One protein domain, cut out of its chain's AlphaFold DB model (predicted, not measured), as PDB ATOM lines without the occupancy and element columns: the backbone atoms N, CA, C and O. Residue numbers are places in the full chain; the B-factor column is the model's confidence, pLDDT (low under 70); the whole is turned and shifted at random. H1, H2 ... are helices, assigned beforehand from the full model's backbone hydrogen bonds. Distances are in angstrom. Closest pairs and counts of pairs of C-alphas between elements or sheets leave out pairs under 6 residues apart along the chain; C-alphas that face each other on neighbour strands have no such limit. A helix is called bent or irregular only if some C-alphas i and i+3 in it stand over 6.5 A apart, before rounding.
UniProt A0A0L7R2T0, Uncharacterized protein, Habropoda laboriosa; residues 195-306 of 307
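This is residues 195 to 306 of the 307 residues of an uncharacterized protein of Habropoda laboriosa (UniProt A0A0L7R2T0). A short helix, H6, sits in the middle of this all-helix domain, and the chain winds round it before entering it: the antiparallel hairpin of H1 and H2 packs across H6 on one side, H3 packs on residues 227 to 232 of H2 and leads on into H4, and H5 folds back from H4 to pack on H6 from the other side. After H6 the chain turns a corner into H7, which leads to the far end of the domain from the link after H2. The printed part has 112 residues with seven named helices, H1 to H7 in order, and no named strand. It is compact, with a radius of gyration of the C-alphas of 14.0 A and spans of 46 by 31 by 25 A.

H1, residues 195 to 209, and H2, residues 214 to 233, form a helical hairpin at a shallow tilt of 9 degrees, opposite ways. They touch through residues 203 to 207 of H1 and 216 to 220 of H2 alone, and their closest C-alphas, those of Gln 207 and Val 216, are 6.0 A apart. H3, residues 238 to 241, touches residues 227 to 232 of H2 alone, the closest C-alphas being those of Lys 228 and Ile 238 at 5.4 A. H4, residues 244 to 254, touches H3, with the C-alphas of Leu 239 and Gln 247 closest at 6.4 A. H5, residues 262 to 278, forms a helical hairpin with H4 at a steep tilt of 43 degrees, opposite ways; they touch through residues 268 to 272 of H5 alone, and the closest C-alphas, Leu 252 and Thr 268, are 6.7 A apart. H6, residues 280 to 289, is the hub, touching four helices. It forms a helical hairpin with H5, at a steep tilt of 44 degrees, and the closest C-alphas, Tyr 276 and Ala 283, are 4.9 A apart. H6 also touches H1, about perpendicular at 85 degrees, with the C-alphas of Lys 204 and Thr 285 closest at 5.6 A. It touches residues 217 to 224 of H2 alone, about perpendicular at 76 degrees, with the C-alphas of Ile 217 and Ser 288 closest at 6.5 A. H7, residues 292 to 304, and H6 only just touch, only at the corner by their link, with 3 pairs of C-alphas within 8 A; the closest are Leu 287 and Leu 294 at 5.5 A. H5 and H7 are close but not clearly touching, with the C-alphas of Leu 269 and Phe 297 closest at 6.4 A. Among the pairs that stay apart are H1 and H5, and H2 and H7. In H1, H2, H5 and H6 every O i to N i+4 pair is within hydrogen-bond range; in H4 it is 5 of 7 and in H7 8 of 9, while H3 is too short for such a pair.

H1 begins at C-alpha 195, (204.938, 212.993, 100.040), and is 21.1 A long from first to last C-alpha. H2, the longest helix by residues, measures 28.8 A, H5 24.4 A and H7 19.8 A. H3 spans 5.5 A, H4 15.5 A and H6 14.5 A. H6 begins at C-alpha 280, (200.334, 228.131, 111.969), and H7 ends at C-alpha 304, (196.933, 244.471, 113.340). H4 is irregular, with C-alphas 245 and 248 standing 7.1 A apart, and H7 only just so, with C-alphas 292 and 295 at 6.6 A.

The two C-alphas farthest apart, those of Gln 234 and Ile 306, are 48.1 A apart. The printed part has no cut. The link from H4 to H5, 7 residues, is short, the other links are tight, and no link is long. The mean pLDDT of the printed part is 85.7, and residues 302 to 306 are under 70.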
ATOM      1  N   ILE A 195     203.468 212.863 100.129       72.69
ATOM      2  CA  ILE A 195     204.938 212.993 100.040       72.69
ATOM      3  C   ILE A 195     205.321 214.450  99.866       72.69
ATOM      4  O   ILE A 195     206.241 214.932 100.521       72.69
ATOM      5  N   PHE A 196     204.599 215.149  98.996       81.62
ATOM      6  CA  PHE A 196     204.793 216.574  98.810       81.62
ATOM      7  C   PHE A 196     204.662 217.323 100.141       81.62
ATOM      8  O   PHE A 196     205.565 218.069 100.503       81.62
ATOM      9  N   LEU A 197     203.615 217.044 100.921       81.06
ATOM     10  CA  LEU A 197     203.429 217.635 102.247       81.06
ATOM     11  C   LEU A 197     204.542 217.270 103.237       81.06
ATOM     12  O   LEU A 197     204.950 218.133 104.006       81.06
ATOM     13  N   LEU A 198     205.071 216.041 103.211       76.88
ATOM     14  CA  LEU A 198     206.211 215.650 104.050       76.88
ATOM     15  C   LEU A 198     207.475 216.432 103.686       76.88
ATOM     16  O   LEU A 198     208.161 216.940 104.572       76.88
ATOM     17  N   VAL A 199     207.759 216.573 102.388       79.38
ATOM     18  CA  VAL A 199     208.873 217.395 101.900       79.38
ATOM     19  C   VAL A 199     208.675 218.846 102.329       79.38
ATOM     20  O   VAL A 199     209.590 219.443 102.883       79.38
ATOM     21  N   CYS A 200     207.479 219.404 102.148       83.50
ATOM     22  CA  CYS A 200     207.150 220.758 102.585       83.50
ATOM     23  C   CYS A 200     207.287 220.933 104.105       83.50
ATOM     24  O   CYS A 200     207.819 221.949 104.547       83.50
ATOM     25  N   GLY A 201     206.889 219.935 104.896       80.50
ATOM     26  CA  GLY A 201     207.078 219.913 106.344       80.50
ATOM     27  C   GLY A 201     208.555 219.967 106.729       80.50
ATOM     28  O   GLY A 201     208.944 220.819 107.521       80.50
ATOM     29  N   PHE A 202     209.398 219.138 106.105       80.25
ATOM     30  CA  PHE A 202     210.850 219.177 106.310       80.25
ATOM     31  C   PHE A 202     211.458 220.531 105.916       80.25
ATOM     32  O   PHE A 202     212.254 221.102 106.656       80.25
ATOM     33  N   LEU A 203     211.063 221.069 104.760       81.88
ATOM     34  CA  LEU A 203     211.516 222.374 104.282       81.88
ATOM     35  C   LEU A 203     211.108 223.510 105.230       81.88
ATOM     36  O   LEU A 203     211.892 224.431 105.453       81.88
ATOM     37  N   LYS A 204     209.906 223.430 105.810       88.50
ATOM     38  CA  LYS A 204     209.428 224.352 106.843       88.50
ATOM     39  C   LYS A 204     210.278 224.257 108.108       88.50
ATOM     40  O   LYS A 204     210.716 225.296 108.590       88.50
ATOM     41  N   GLU A 205     210.550 223.056 108.624       79.19
ATOM     42  CA  GLU A 205     211.424 222.898 109.802       79.19
ATOM     43  C   GLU A 205     212.808 223.494 109.541       79.19
ATOM     44  O   GLU A 205     213.303 224.289 110.332       79.19
ATOM     45  N   LEU A 206     213.391 223.206 108.374       76.62
ATOM     46  CA  LEU A 206     214.676 223.773 107.971       76.62
ATOM     47  C   LEU A 206     214.650 225.308 107.956       76.62
ATOM     48  O   LEU A 206     215.633 225.950 108.315       76.62
ATOM     49  N   GLN A 207     213.539 225.906 107.527       81.12
ATOM     50  CA  GLN A 207     213.369 227.354 107.520       81.12
ATOM     51  C   GLN A 207     213.265 227.937 108.931       81.12
ATOM     52  O   GLN A 207     213.843 228.993 109.172       81.12
ATOM     53  N   VAL A 208     212.530 227.286 109.834       81.31
ATOM     54  CA  VAL A 208     212.331 227.752 111.214       81.31
ATOM     55  C   VAL A 208     213.621 227.615 112.024       81.31
ATOM     56  O   VAL A 208     214.059 228.582 112.638       81.31
ATOM     57  N   GLU A 209     214.273 226.453 111.962       81.31
ATOM     58  CA  GLU A 209     215.516 226.164 112.696       81.31
ATOM     59  C   GLU A 209     216.691 227.049 112.256       81.31
ATOM     60  O   GLU A 209     217.614 227.311 113.024       81.31
ATOM     61  N   LEU A 210     216.661 227.535 111.013       83.62
ATOM     62  CA  LEU A 210     217.688 228.415 110.453       83.62
ATOM     63  C   LEU A 210     217.238 229.881 110.379       83.62
ATOM     64  O   LEU A 210     217.735 230.627 109.533       83.62
ATOM     65  N   ASP A 211     216.290 230.278 111.232       82.56
ATOM     66  CA  ASP A 211     215.813 231.657 111.413       82.56
ATOM     67  C   ASP A 211     215.488 232.370 110.088       82.56
ATOM     68  O   ASP A 211     215.915 233.489 109.798       82.56
ATOM     69  N   HIS A 212     214.771 231.665 109.211       81.19
ATOM     70  CA  HIS A 212     214.325 232.163 107.912       81.19
ATOM     71  C   HIS A 212     215.456 232.687 107.005       81.19
ATOM     72  O   HIS A 212     215.215 233.532 106.136       81.19
ATOM     73  N   ALA A 213     216.678 232.160 107.157       82.69
ATOM     74  CA  ALA A 213     217.838 232.597 106.388       82.69
ATOM     75  C   ALA A 213     217.553 232.627 104.866       82.69
ATOM     76  O   ALA A 213     217.031 231.651 104.309       82.69
ATOM     77  N   PRO A 214     217.953 233.690 104.132       83.75
ATOM     78  CA  PRO A 214     217.660 233.829 102.700       83.75
ATOM     79  C   PRO A 214     218.142 232.652 101.840       83.75
ATOM     80  O   PRO A 214     217.532 232.318 100.822       83.75
ATOM     81  N   THR A 215     219.238 232.005 102.245       83.50
ATOM     82  CA  THR A 215     219.771 230.801 101.594       83.50
ATOM     83  C   THR A 215     218.785 229.633 101.660       83.50
ATOM     84  O   THR A 215     218.635 228.912 100.675       83.50
ATOM     85  N   VAL A 216     218.064 229.477 102.772       82.94
ATOM     86  CA  VAL A 216     217.061 228.420 102.951       82.94
ATOM     87  C   VAL A 216     215.845 228.685 102.077       82.94
ATOM     88  O   VAL A 216     215.397 227.785 101.376       82.94
ATOM     89  N   ILE A 217     215.377 229.934 101.998       84.75
ATOM     90  CA  ILE A 217     214.303 230.308 101.065       84.75
ATOM     91  C   ILE A 217     214.694 229.971  99.623       84.75
ATOM     92  O   ILE A 217     213.919 229.351  98.901       84.75
ATOM     93  N   LYS A 218     215.919 230.310  99.197       86.62
ATOM     94  CA  LYS A 218     216.422 229.947  97.859       86.62
ATOM     95  C   LYS A 218     216.446 228.431  97.640       86.62
ATOM     96  O   LYS A 218     216.104 227.970  96.551       86.62
ATOM     97  N   PHE A 219     216.823 227.660  98.659       81.44
ATOM     98  CA  PHE A 219     216.812 226.199  98.610       81.44
ATOM     99  C   PHE A 219     215.391 225.629  98.466       81.44
ATOM    100  O   PHE A 219     215.160 224.777  97.606       81.44
ATOM    101  N   ILE A 220     214.429 226.149  99.235       85.31
ATOM    102  CA  ILE A 220     213.006 225.789  99.139       85.31
ATOM    103  C   ILE A 220     212.492 226.066  97.726       85.31
ATOM    104  O   ILE A 220     211.953 225.172  97.079       85.31
ATOM    105  N   GLN A 221     212.734 227.269  97.203       89.25
ATOM    106  CA  GLN A 221     212.306 227.668  95.859       89.25
ATOM    107  C   GLN A 221     212.918 226.783  94.763       89.25
ATOM    108  O   GLN A 221     212.221 226.360  93.843       89.25
ATOM    109  N   SER A 222     214.204 226.437  94.879       80.31
ATOM    110  CA  SER A 222     214.874 225.501  93.963       80.31
ATOM    111  C   SER A 222     214.255 224.097  94.014       80.31
ATOM    112  O   SER A 222     214.036 223.467  92.979       80.31
ATOM    113  N   THR A 223     213.912 223.622  95.213       79.06
ATOM    114  CA  THR A 223     213.269 222.317  95.418       79.06
ATOM    115  C   THR A 223     211.868 222.288  94.810       79.06
ATOM    116  O   THR A 223     211.558 221.394  94.025       79.06
ATOM    117  N   LEU A 224     211.045 223.302  95.090       86.50
ATOM    118  CA  LEU A 224     209.708 223.437  94.511       86.50
ATOM    119  C   LEU A 224     209.752 223.552  92.987       86.50
ATOM    120  O   LEU A 224     208.919 222.954  92.312       86.50
ATOM    121  N   LYS A 225     210.744 224.263  92.436       87.31
ATOM    122  CA  LYS A 225     210.956 224.348  90.987       87.31
ATOM    123  C   LYS A 225     211.192 222.964  90.376       87.31
ATOM    124  O   LYS A 225     210.536 222.627  89.399       87.31
ATOM    125  N   ARG A 226     212.050 222.137  90.984       79.38
ATOM    126  CA  ARG A 226     212.289 220.756  90.523       79.38
ATOM    127  C   ARG A 226     211.039 219.882  90.617       79.38
ATOM    128  O   ARG A 226     210.765 219.109  89.705       79.38
ATOM    129  N   ILE A 227     210.268 220.008  91.700       81.81
ATOM    130  CA  ILE A 227     208.994 219.287  91.860       81.81
ATOM    131  C   ILE A 227     208.005 219.714  90.770       81.81
ATOM    132  O   ILE A 227     207.343 218.866  90.173       81.81
ATOM    133  N   LYS A 228     207.927 221.016  90.479       85.50
ATOM    134  CA  LYS A 228     207.078 221.564  89.420       85.50
ATOM    135  C   LYS A 228     207.475 221.021  88.047       85.50
ATOM    136  O   LYS A 228     206.617 220.477  87.366       85.50
ATOM    137  N   GLU A 229     208.757 221.092  87.687       81.31
ATOM    138  CA  GLU A 229     209.287 220.543  86.427       81.31
ATOM    139  C   GLU A 229     208.973 219.042  86.298       81.31
ATOM    140  O   GLU A 229     208.571 218.566  85.238       81.31
ATOM    141  N   TYR A 230     209.094 218.286  87.394       81.25
ATOM    142  CA  TYR A 230     208.710 216.876  87.419       81.25
ATOM    143  C   TYR A 230     207.209 216.666  87.166       81.25
ATOM    144  O   TYR A 230     206.845 215.783  86.390       81.25
ATOM    145  N   CYS A 231     206.335 217.471  87.782       80.31
ATOM    146  CA  CYS A 231     204.887 217.403  87.550       80.31
ATOM    147  C   CYS A 231     204.535 217.717  86.092       80.31
ATOM    148  O   CYS A 231     203.779 216.970  85.470       80.31
ATOM    149  N   GLU A 232     205.132 218.771  85.532       84.31
ATOM    150  CA  GLU A 232     204.912 219.202  84.147       84.31
ATOM    151  C   GLU A 232     205.330 218.114  83.148       84.31
ATOM    152  O   GLU A 232     204.563 217.783  82.244       84.31
ATOM    153  N   ASN A 233     206.477 217.461  83.372       78.38
ATOM    154  CA  ASN A 233     206.940 216.325  82.562       78.38
ATOM    155  C   ASN A 233     205.994 215.111  82.604       78.38
ATOM    156  O   ASN A 233     206.060 214.240  81.741       78.38
ATOM    157  N   GLN A 234     205.123 215.038  83.612       76.75
ATOM    158  CA  GLN A 234     204.113 213.992  83.784       76.75
ATOM    159  C   GLN A 234     202.708 214.454  83.361       76.75
ATOM    160  O   GLN A 234     201.735 213.738  83.603       76.75
ATOM    161  N   GLY A 235     202.580 215.643  82.757       81.75
ATOM    162  CA  GLY A 235     201.298 216.215  82.344       81.75
ATOM    163  C   GLY A 235     200.392 216.615  83.513       81.75
ATOM    164  O   GLY A 235     199.172 216.525  83.392       81.75
ATOM    165  N   LYS A 236     200.968 217.003  84.657       81.50
ATOM    166  CA  LYS A 236     200.244 217.386  85.879       81.50
ATOM    167  C   LYS A 236     200.622 218.783  86.353       81.50
ATOM    168  O   LYS A 236     201.736 219.241  86.111       81.50
ATOM    169  N   ASP A 237     199.727 219.425  87.102       87.44
ATOM    170  CA  ASP A 237     200.038 220.675  87.799       87.44
ATOM    171  C   ASP A 237     200.504 220.364  89.232       87.44
ATOM    172  O   ASP A 237     199.901 219.559  89.941       87.44
ATOM    173  N   ILE A 238     201.554 221.044  89.704       88.56
ATOM    174  CA  ILE A 238     201.982 220.997  91.114       88.56
ATOM    175  C   ILE A 238     200.851 221.397  92.090       88.56
ATOM    176  O   ILE A 238     200.899 221.058  93.269       88.56
ATOM    177  N   LEU A 239     199.803 222.076  91.612       89.38
ATOM    178  CA  LEU A 239     198.593 222.419  92.363       89.38
ATOM    179  C   LEU A 239     197.902 221.171  92.913       89.38
ATOM    180  O   LEU A 239     197.419 221.194  94.044       89.38
ATOM    181  N   ASP A 240     197.916 220.079  92.146       85.44
ATOM    182  CA  ASP A 240     197.287 218.808  92.510       85.44
ATOM    183  C   ASP A 240     197.945 218.169  93.742       85.44
ATOM    184  O   ASP A 240     197.357 217.318  94.414       85.44
ATOM    185  N   LEU A 241     199.172 218.588  94.070       85.50
ATOM    186  CA  LEU A 241     199.885 218.126  95.255       85.50
ATOM    187  C   LEU A 241     199.452 218.857  96.532       85.50
ATOM    188  O   LEU A 241     199.676 218.336  97.623       85.50
ATOM    189  N   TYR A 242     198.805 220.019  96.430       87.19
ATOM    190  CA  TYR A 242     198.278 220.725  97.595       87.19
ATOM    191  C   TYR A 242     196.912 220.158  98.025       87.19
ATOM    192  O   TYR A 242     196.104 219.778  97.170       87.19
ATOM    193  N   PRO A 243     196.606 220.147  99.340       84.44
ATOM    194  CA  PRO A 243     195.276 219.832  99.854       84.44
ATOM    195  C   PRO A 243     194.182 220.653  99.167       84.44
ATOM    196  O   PRO A 243     194.342 221.857  98.968       84.44
ATOM    197  N   ARG A 244     193.044 220.026  98.838       83.50
ATOM    198  CA  ARG A 244     191.963 220.679  98.069       83.50
ATOM    199  C   ARG A 244     191.448 221.965  98.719       83.50
ATOM    200  O   ARG A 244     191.146 222.920  98.016       83.50
ATOM    201  N   ASN A 245     191.382 222.005 100.049       85.62
ATOM    202  CA  ASN A 245     190.974 223.191 100.809       85.62
ATOM    203  C   ASN A 245     191.964 224.364 100.694       85.62
ATOM    204  O   ASN A 245     191.584 225.495 100.972       85.62
ATOM    205  N   LEU A 246     193.208 224.111 100.274       90.31
ATOM    206  CA  LEU A 246     194.247 225.126 100.087       90.31
ATOM    207  C   LEU A 246     194.443 225.523  98.621       90.31
ATOM    208  O   LEU A 246     195.041 226.561  98.356       90.31
ATOM    209  N   GLN A 247     193.951 224.737  97.659       91.19
ATOM    210  CA  GLN A 247     194.222 224.962  96.234       91.19
ATOM    211  C   GLN A 247     193.746 226.335  95.740       91.19
ATOM    212  O   GLN A 247     194.473 226.997  95.003       91.19
ATOM    213  N   SER A 248     192.577 226.809  96.181       93.56
ATOM    214  CA  SER A 248     192.076 228.143  95.818       93.56
ATOM    215  C   SER A 248     193.011 229.259  96.287       93.56
ATOM    216  O   SER A 248     193.324 230.169  95.522       93.56
ATOM    217  N   LEU A 249     193.519 229.159  97.516       94.88
ATOM    218  CA  LEU A 249     194.497 230.103  98.043       94.88
ATOM    219  C   LEU A 249     195.836 229.987  97.309       94.88
ATOM    220  O   LEU A 249     196.429 230.999  96.963       94.88
ATOM    221  N   VAL A 250     196.304 228.770  97.029       94.19
ATOM    222  CA  VAL A 250     197.545 228.538  96.274       94.19
ATOM    223  C   VAL A 250     197.474 229.169  94.882       94.19
ATOM    224  O   VAL A 250     198.453 229.766  94.445       94.19
ATOM    225  N   ILE A 251     196.325 229.099  94.202       94.44
ATOM    226  CA  ILE A 251     196.111 229.791  92.922       94.44
ATOM    227  C   ILE A 251     196.312 231.303  93.084       94.44
ATOM    228  O   ILE A 251     197.001 231.908  92.267       94.44
ATOM    229  N   LEU A 252     195.760 231.903  94.143       94.94
ATOM    230  CA  LEU A 252     195.938 233.331  94.417       94.94
ATOM    231  C   LEU A 252     197.399 233.667  94.738       94.94
ATOM    232  O   LEU A 252     197.932 234.628  94.205       94.94
ATOM    233  N   LEU A 253     198.074 232.857  95.554       94.44
ATOM    234  CA  LEU A 253     199.463 233.103  95.955       94.44
ATOM    235  C   LEU A 253     200.474 232.945  94.811       94.44
ATOM    236  O   LEU A 253     201.557 233.528  94.873       94.44
ATOM    237  N   ARG A 254     200.135 232.181  93.765       93.50
ATOM    238  CA  ARG A 254     200.948 232.065  92.541       93.50
ATOM    239  C   ARG A 254     201.011 233.360  91.740       93.50
ATOM    240  O   ARG A 254     201.960 233.540  90.980       93.50
ATOM    241  N   ILE A 255     200.003 234.218  91.859       92.56
ATOM    242  CA  ILE A 255     199.987 235.517  91.195       92.56
ATOM    243  C   ILE A 255     200.873 236.452  92.021       92.56
ATOM    244  O   ILE A 255     200.712 236.566  93.237       92.56
ATOM    245  N   GLU A 256     201.837 237.111  91.374       91.00
ATOM    246  CA  GLU A 256     202.710 238.031  92.104       91.00
ATOM    247  C   GLU A 256     201.882 239.170  92.715       91.00
ATOM    248  O   GLU A 256     200.977 239.694  92.051       91.00
ATOM    249  N   PRO A 257     202.191 239.629  93.943       92.88
ATOM    250  CA  PRO A 257     201.363 240.615  94.630       92.88
ATOM    251  C   PRO A 257     201.137 241.924  93.863       92.88
ATOM    252  O   PRO A 257     200.148 242.615  94.107       92.88
ATOM    253  N   MET A 258     202.039 242.297  92.950       93.19
ATOM    254  CA  MET A 258     201.898 243.507  92.132       93.19
ATOM    255  C   MET A 258     200.788 243.416  91.077       93.19
ATOM    256  O   MET A 258     200.308 244.449  90.625       93.19
ATOM    257  N   TYR A 259     200.353 242.206  90.719       94.94
ATOM    258  CA  TYR A 259     199.269 241.978  89.760       94.94
ATOM    259  C   TYR A 259     197.891 241.840  90.420       94.94
ATOM    260  O   TYR A 259     196.881 241.723  89.728       94.94
ATOM    261  N   HIS A 260     197.828 241.868  91.751       93.88
ATOM    262  CA  HIS A 260     196.570 241.885  92.484       93.88
ATOM    263  C   HIS A 260     195.972 243.292  92.560       93.88
ATOM    264  O   HIS A 260     196.678 244.262  92.838       93.88
ATOM    265  N   THR A 261     194.645 243.377  92.441       95.19
ATOM    266  CA  THR A 261     193.889 244.531  92.955       95.19
ATOM    267  C   THR A 261     194.029 244.624  94.475       95.19
ATOM    268  O   THR A 261     194.256 243.608  95.139       95.19
ATOM    269  N   ASP A 262     193.836 245.811  95.048       93.62
ATOM    270  CA  ASP A 262     193.901 245.995  96.503       93.62
ATOM    271  C   ASP A 262     192.910 245.089  97.250       93.62
ATOM    272  O   ASP A 262     193.272 244.467  98.252       93.62
ATOM    273  N   ASP A 263     191.702 244.914  96.704       93.56
ATOM    274  CA  ASP A 263     190.681 244.024  97.265       93.56
ATOM    275  C   ASP A 263     191.124 242.559  97.261       93.56
ATOM    276  O   ASP A 263     191.043 241.879  98.287       93.56
ATOM    277  N   SER A 264     191.636 242.062  96.129       93.50
ATOM    278  CA  SER A 264     192.076 240.664  96.027       93.50
ATOM    279  C   SER A 264     193.308 240.395  96.890       93.50
ATOM    280  O   SER A 264     193.367 239.370  97.561       93.50
ATOM    281  N   LYS A 265     194.254 241.340  96.960       94.56
ATOM    282  CA  LYS A 265     195.423 241.269  97.847       94.56
ATOM    283  C   LYS A 265     195.004 241.204  99.315       94.56
ATOM    284  O   LYS A 265     195.473 240.339 100.053       94.56
ATOM    285  N   SER A 266     194.092 242.086  99.726       92.44
ATOM    286  CA  SER A 266     193.541 242.134 101.085       92.44
ATOM    287  C   SER A 266     192.803 240.843 101.447       92.44
ATOM    288  O   SER A 266     192.999 240.301 102.538       92.44
ATOM    289  N   ALA A 267     192.008 240.301 100.519       93.75
ATOM    290  CA  ALA A 267     191.313 239.029 100.691       93.75
ATOM    291  C   ALA A 267     192.290 237.849 100.838       93.75
ATOM    292  O   ALA A 267     192.170 237.089 101.800       93.75
ATOM    293  N   THR A 268     193.292 237.735  99.958       94.94
ATOM    294  CA  THR A 268     194.332 236.692 100.020       94.94
ATOM    295  C   THR A 268     195.065 236.718 101.359       94.94
ATOM    296  O   THR A 268     195.215 235.685 102.013       94.94
ATOM    297  N   LEU A 269     195.479 237.904 101.817       94.38
ATOM    298  CA  LEU A 269     196.177 238.028 103.092       94.38
ATOM    299  C   LEU A 269     195.265 237.734 104.296       94.38
ATOM    300  O   LEU A 269     195.719 237.136 105.270       94.38
ATOM    301  N   LYS A 270     193.971 238.086 104.232       93.75
ATOM    302  CA  LYS A 270     192.978 237.682 105.246       93.75
ATOM    303  C   LYS A 270     192.837 236.164 105.333       93.75
ATOM    304  O   LYS A 270     192.800 235.638 106.443       93.75
ATOM    305  N   MET A 271     192.785 235.468 104.196       93.81
ATOM    306  CA  MET A 271     192.734 234.001 104.164       93.81
ATOM    307  C   MET A 271     194.003 233.391 104.767       93.81
ATOM    308  O   MET A 271     193.907 232.521 105.627       93.81
ATOM    309  N   LEU A 272     195.185 233.900 104.399       93.50
ATOM    310  CA  LEU A 272     196.449 233.492 105.021       93.50
ATOM    311  C   LEU A 272     196.458 233.738 106.535       93.50
ATOM    312  O   LEU A 272     196.924 232.886 107.285       93.50
ATOM    313  N   LYS A 273     195.931 234.881 106.997       93.00
ATOM    314  CA  LYS A 273     195.873 235.215 108.427       93.00
ATOM    315  C   LYS A 273     194.965 234.248 109.177       93.00
ATOM    316  O   LYS A 273     195.334 233.791 110.253       93.00
ATOM    317  N   HIS A 274     193.818 233.916 108.596       93.06
ATOM    318  CA  HIS A 274     192.904 232.928 109.153       93.06
ATOM    319  C   HIS A 274     193.565 231.546 109.274       93.06
ATOM    320  O   HIS A 274     193.553 230.960 110.354       93.06
ATOM    321  N   ILE A 275     194.254 231.080 108.226       93.06
ATOM    322  CA  ILE A 275     195.017 229.824 108.286       93.06
ATOM    323  C   ILE A 275     196.118 229.914 109.337       93.06
ATOM    324  O   ILE A 275     196.289 228.984 110.105       93.06
ATOM    325  N   TYR A 276     196.838 231.030 109.437       91.50
ATOM    326  CA  TYR A 276     197.882 231.192 110.448       91.50
ATOM    327  C   TYR A 276     197.335 231.090 111.880       91.50
ATOM    328  O   TYR A 276     198.005 230.543 112.753       91.50
ATOM    329  N   THR A 277     196.123 231.601 112.127       90.69
ATOM    330  CA  THR A 277     195.472 231.493 113.441       90.69
ATOM    331  C   THR A 277     194.979 230.084 113.765       90.69
ATOM    332  O   THR A 277     194.975 229.717 114.936       90.69
ATOM    333  N   GLU A 278     194.574 229.300 112.764       89.81
ATOM    334  CA  GLU A 278     194.069 227.934 112.964       89.81
ATOM    335  C   GLU A 278     195.182 226.877 112.924       89.81
ATOM    336  O   GLU A 278     195.241 225.990 113.771       89.81
ATOM    337  N   GLU A 279     196.080 226.987 111.947       90.62
ATOM    338  CA  GLU A 279     197.134 226.032 111.624       90.62
ATOM    339  C   GLU A 279     198.399 226.779 111.164       90.62
ATOM    340  O   GLU A 279     198.730 226.889 109.976       90.62
ATOM    341  N   LYS A 280     199.123 227.316 112.151       89.38
ATOM    342  CA  LYS A 280     200.334 228.131 111.969       89.38
ATOM    343  C   LYS A 280     201.346 227.508 110.998       89.38
ATOM    344  O   LYS A 280     201.875 228.206 110.132       89.38
ATOM    345  N   ASP A 281     201.586 226.206 111.114       87.12
ATOM    346  CA  ASP A 281     202.563 225.478 110.298       87.12
ATOM    347  C   ASP A 281     202.207 225.472 108.807       87.12
ATOM    348  O   ASP A 281     203.086 225.649 107.957       87.12
ATOM    349  N   THR A 282     200.921 225.343 108.479       90.19
ATOM    350  CA  THR A 282     200.434 225.412 107.097       90.19
ATOM    351  C   THR A 282     200.657 226.803 106.519       90.19
ATOM    352  O   THR A 282     201.149 226.934 105.397       90.19
ATOM    353  N   ALA A 283     200.375 227.858 107.287       92.00
ATOM    354  CA  ALA A 283     200.621 229.225 106.837       92.00
ATOM    355  C   ALA A 283     202.114 229.504 106.604       92.00
ATOM    356  O   ALA A 283     202.465 230.064 105.566       92.00
ATOM    357  N   ILE A 284     202.999 229.074 107.511       89.88
ATOM    358  CA  ILE A 284     204.458 229.219 107.339       89.88
ATOM    359  C   ILE A 284     204.924 228.477 106.084       89.88
ATOM    360  O   ILE A 284     205.666 229.034 105.276       89.88
ATOM    361  N   THR A 285     204.434 227.254 105.882       91.06
ATOM    362  CA  THR A 285     204.730 226.447 104.694       91.06
ATOM    363  C   THR A 285     204.301 227.161 103.408       91.06
ATOM    364  O   THR A 285     205.068 227.254 102.456       91.06
ATOM    365  N   LEU A 286     203.097 227.737 103.367       93.62
ATOM    366  CA  LEU A 286     202.642 228.504 102.205       93.62
ATOM    367  C   LEU A 286     203.493 229.762 101.980       93.62
ATOM    368  O   LEU A 286     203.899 230.035 100.853       93.62
ATOM    369  N   LEU A 287     203.813 230.509 103.035       91.69
ATOM    370  CA  LEU A 287     204.634 231.719 102.932       91.69
ATOM    371  C   LEU A 287     206.077 231.421 102.493       91.69
ATOM    372  O   LEU A 287     206.697 232.254 101.834       91.69
ATOM    373  N   SER A 288     206.608 230.236 102.804       89.62
ATOM    374  CA  SER A 288     207.925 229.790 102.328       89.62
ATOM    375  C   SER A 288     207.920 229.467 100.832       89.62
ATOM    376  O   SER A 288     208.868 229.795 100.110       89.62
ATOM    377  N   HIS A 289     206.817 228.885 100.353       92.38
ATOM    378  CA  HIS A 289     206.594 228.580  98.943       92.38
ATOM    379  C   HIS A 289     206.338 229.836  98.107       92.38
ATOM    380  O   HIS A 289     206.752 229.896  96.951       92.38
ATOM    381  N   PHE A 290     205.702 230.850  98.690       93.31
ATOM    382  CA  PHE A 290     205.318 232.089  98.016       93.31
ATOM    383  C   PHE A 290     205.953 233.299  98.711       93.31
ATOM    384  O   PHE A 290     205.268 234.196  99.199       93.31
ATOM    385  N   SER A 291     207.288 233.329  98.750       88.81
ATOM    386  CA  SER A 291     208.075 234.280  99.553       88.81
ATOM    387  C   SER A 291     207.819 235.761  99.248       88.81
ATOM    388  O   SER A 291     208.020 236.605 100.118       88.81
ATOM    389  N   GLN A 292     207.307 236.093  98.059       89.62
ATOM    390  CA  GLN A 292     206.875 237.453  97.713       89.62
ATOM    391  C   GLN A 292     205.758 237.973  98.640       89.62
ATOM    392  O   GLN A 292     205.657 239.175  98.885       89.62
ATOM    393  N   TRP A 293     204.943 237.072  99.195       92.88
ATOM    394  CA  TRP A 293     203.864 237.396 100.128       92.88
ATOM    395  C   TRP A 293     204.335 237.534 101.576       92.88
ATOM    396  O   TRP A 293     203.647 238.177 102.366       92.88
ATOM    397  N   LEU A 294     205.508 236.995 101.928       87.50
ATOM    398  CA  LEU A 294     206.043 237.002 103.296       87.50
ATOM    399  C   LEU A 294     206.171 238.426 103.854       87.50
ATOM    400  O   LEU A 294     205.706 238.704 104.959       87.50
ATOM    401  N   ASN A 295     206.730 239.345 103.063       84.25
ATOM    402  CA  ASN A 295     206.912 240.739 103.475       84.25
ATOM    403  C   ASN A 295     205.569 241.449 103.701       84.25
ATOM    404  O   ASN A 295     205.394 242.151 104.694       84.25
ATOM    405  N   LEU A 296     204.606 241.243 102.799       88.88
ATOM    406  CA  LEU A 296     203.274 241.849 102.900       88.88
ATOM    407  C   LEU A 296     202.508 241.316 104.109       88.88
ATOM    408  O   LEU A 296     201.867 242.081 104.830       88.88
ATOM    409  N   PHE A 297     202.616 240.012 104.346       89.56
ATOM    410  CA  PHE A 297     201.994 239.353 105.480       89.56
ATOM    411  C   PHE A 297     202.559 239.861 106.809       89.56
ATOM    412  O   PHE A 297     201.785 240.218 107.694       89.56
ATOM    413  N   GLY A 298     203.888 239.982 106.924       84.62
ATOM    414  CA  GLY A 298     204.545 240.518 108.119       84.62
ATOM    415  C   GLY A 298     204.109 241.948 108.450       84.62
ATOM    416  O   GLY A 298     203.746 242.235 109.591       84.62
ATOM    417  N   VAL A 299     204.055 242.834 107.448       83.19
ATOM    418  CA  VAL A 299     203.598 244.227 107.625       83.19
ATOM    419  C   VAL A 299     202.143 244.288 108.094       83.19
ATOM    420  O   VAL A 299     201.807 245.064 108.988       83.19
ATOM    421  N   GLN A 300     201.261 243.465 107.524       77.75
ATOM    422  CA  GLN A 300     199.859 243.449 107.931       77.75
ATOM    423  C   GLN A 300     199.660 242.873 109.337       77.75
ATOM    424  O   GLN A 300     198.789 243.355 110.063       77.75
ATOM    425  N   PHE A 301     200.455 241.873 109.728       71.44
ATOM    426  CA  PHE A 301     200.413 241.307 111.075       71.44
ATOM    427  C   PHE A 301     200.802 242.352 112.124       71.44
ATOM    428  O   PHE A 301     200.015 242.616 113.033       71.44
ATOM    429  N   LEU A 302     201.932 243.037 111.915       60.31
ATOM    430  CA  LEU A 302     202.421 244.111 112.790       60.31
ATOM    431  C   LEU A 302     201.417 245.265 112.930       60.31
ATOM    432  O   LEU A 302     201.218 245.787 114.020       60.31
ATOM    433  N   ASN A 303     200.733 245.634 111.844       61.84
ATOM    434  CA  ASN A 303     199.725 246.697 111.874       61.84
ATOM    435  C   ASN A 303     198.408 246.281 112.551       61.84
ATOM    436  O   ASN A 303     197.596 247.145 112.884       61.84
ATOM    437  N   SER A 304     198.165 244.980 112.731       59.19
ATOM    438  CA  SER A 304     196.933 244.471 113.340       59.19
ATOM    439  C   SER A 304     196.996 244.281 114.857       59.19
ATOM    440  O   SER A 304     195.935 244.220 115.464       59.19
ATOM    441  N   ASP A 305     198.195 244.267 115.451       50.00
ATOM    442  CA  ASP A 305     198.402 244.198 116.911       50.00
ATOM    443  C   ASP A 305     198.463 245.591 117.580       50.00
ATOM    444  O   ASP A 305     198.598 245.703 118.795       50.00
ATOM    445  N   ILE A 306     198.348 246.670 116.795       45.25
ATOM    446  CA  ILE A 306     198.368 248.072 117.262       45.25
ATOM    447  C   ILE A 306     196.931 248.645 117.390       45.25
ATOM    448  O   ILE A 306     196.741 249.852 117.534       45.25
TER     449      ILE A 306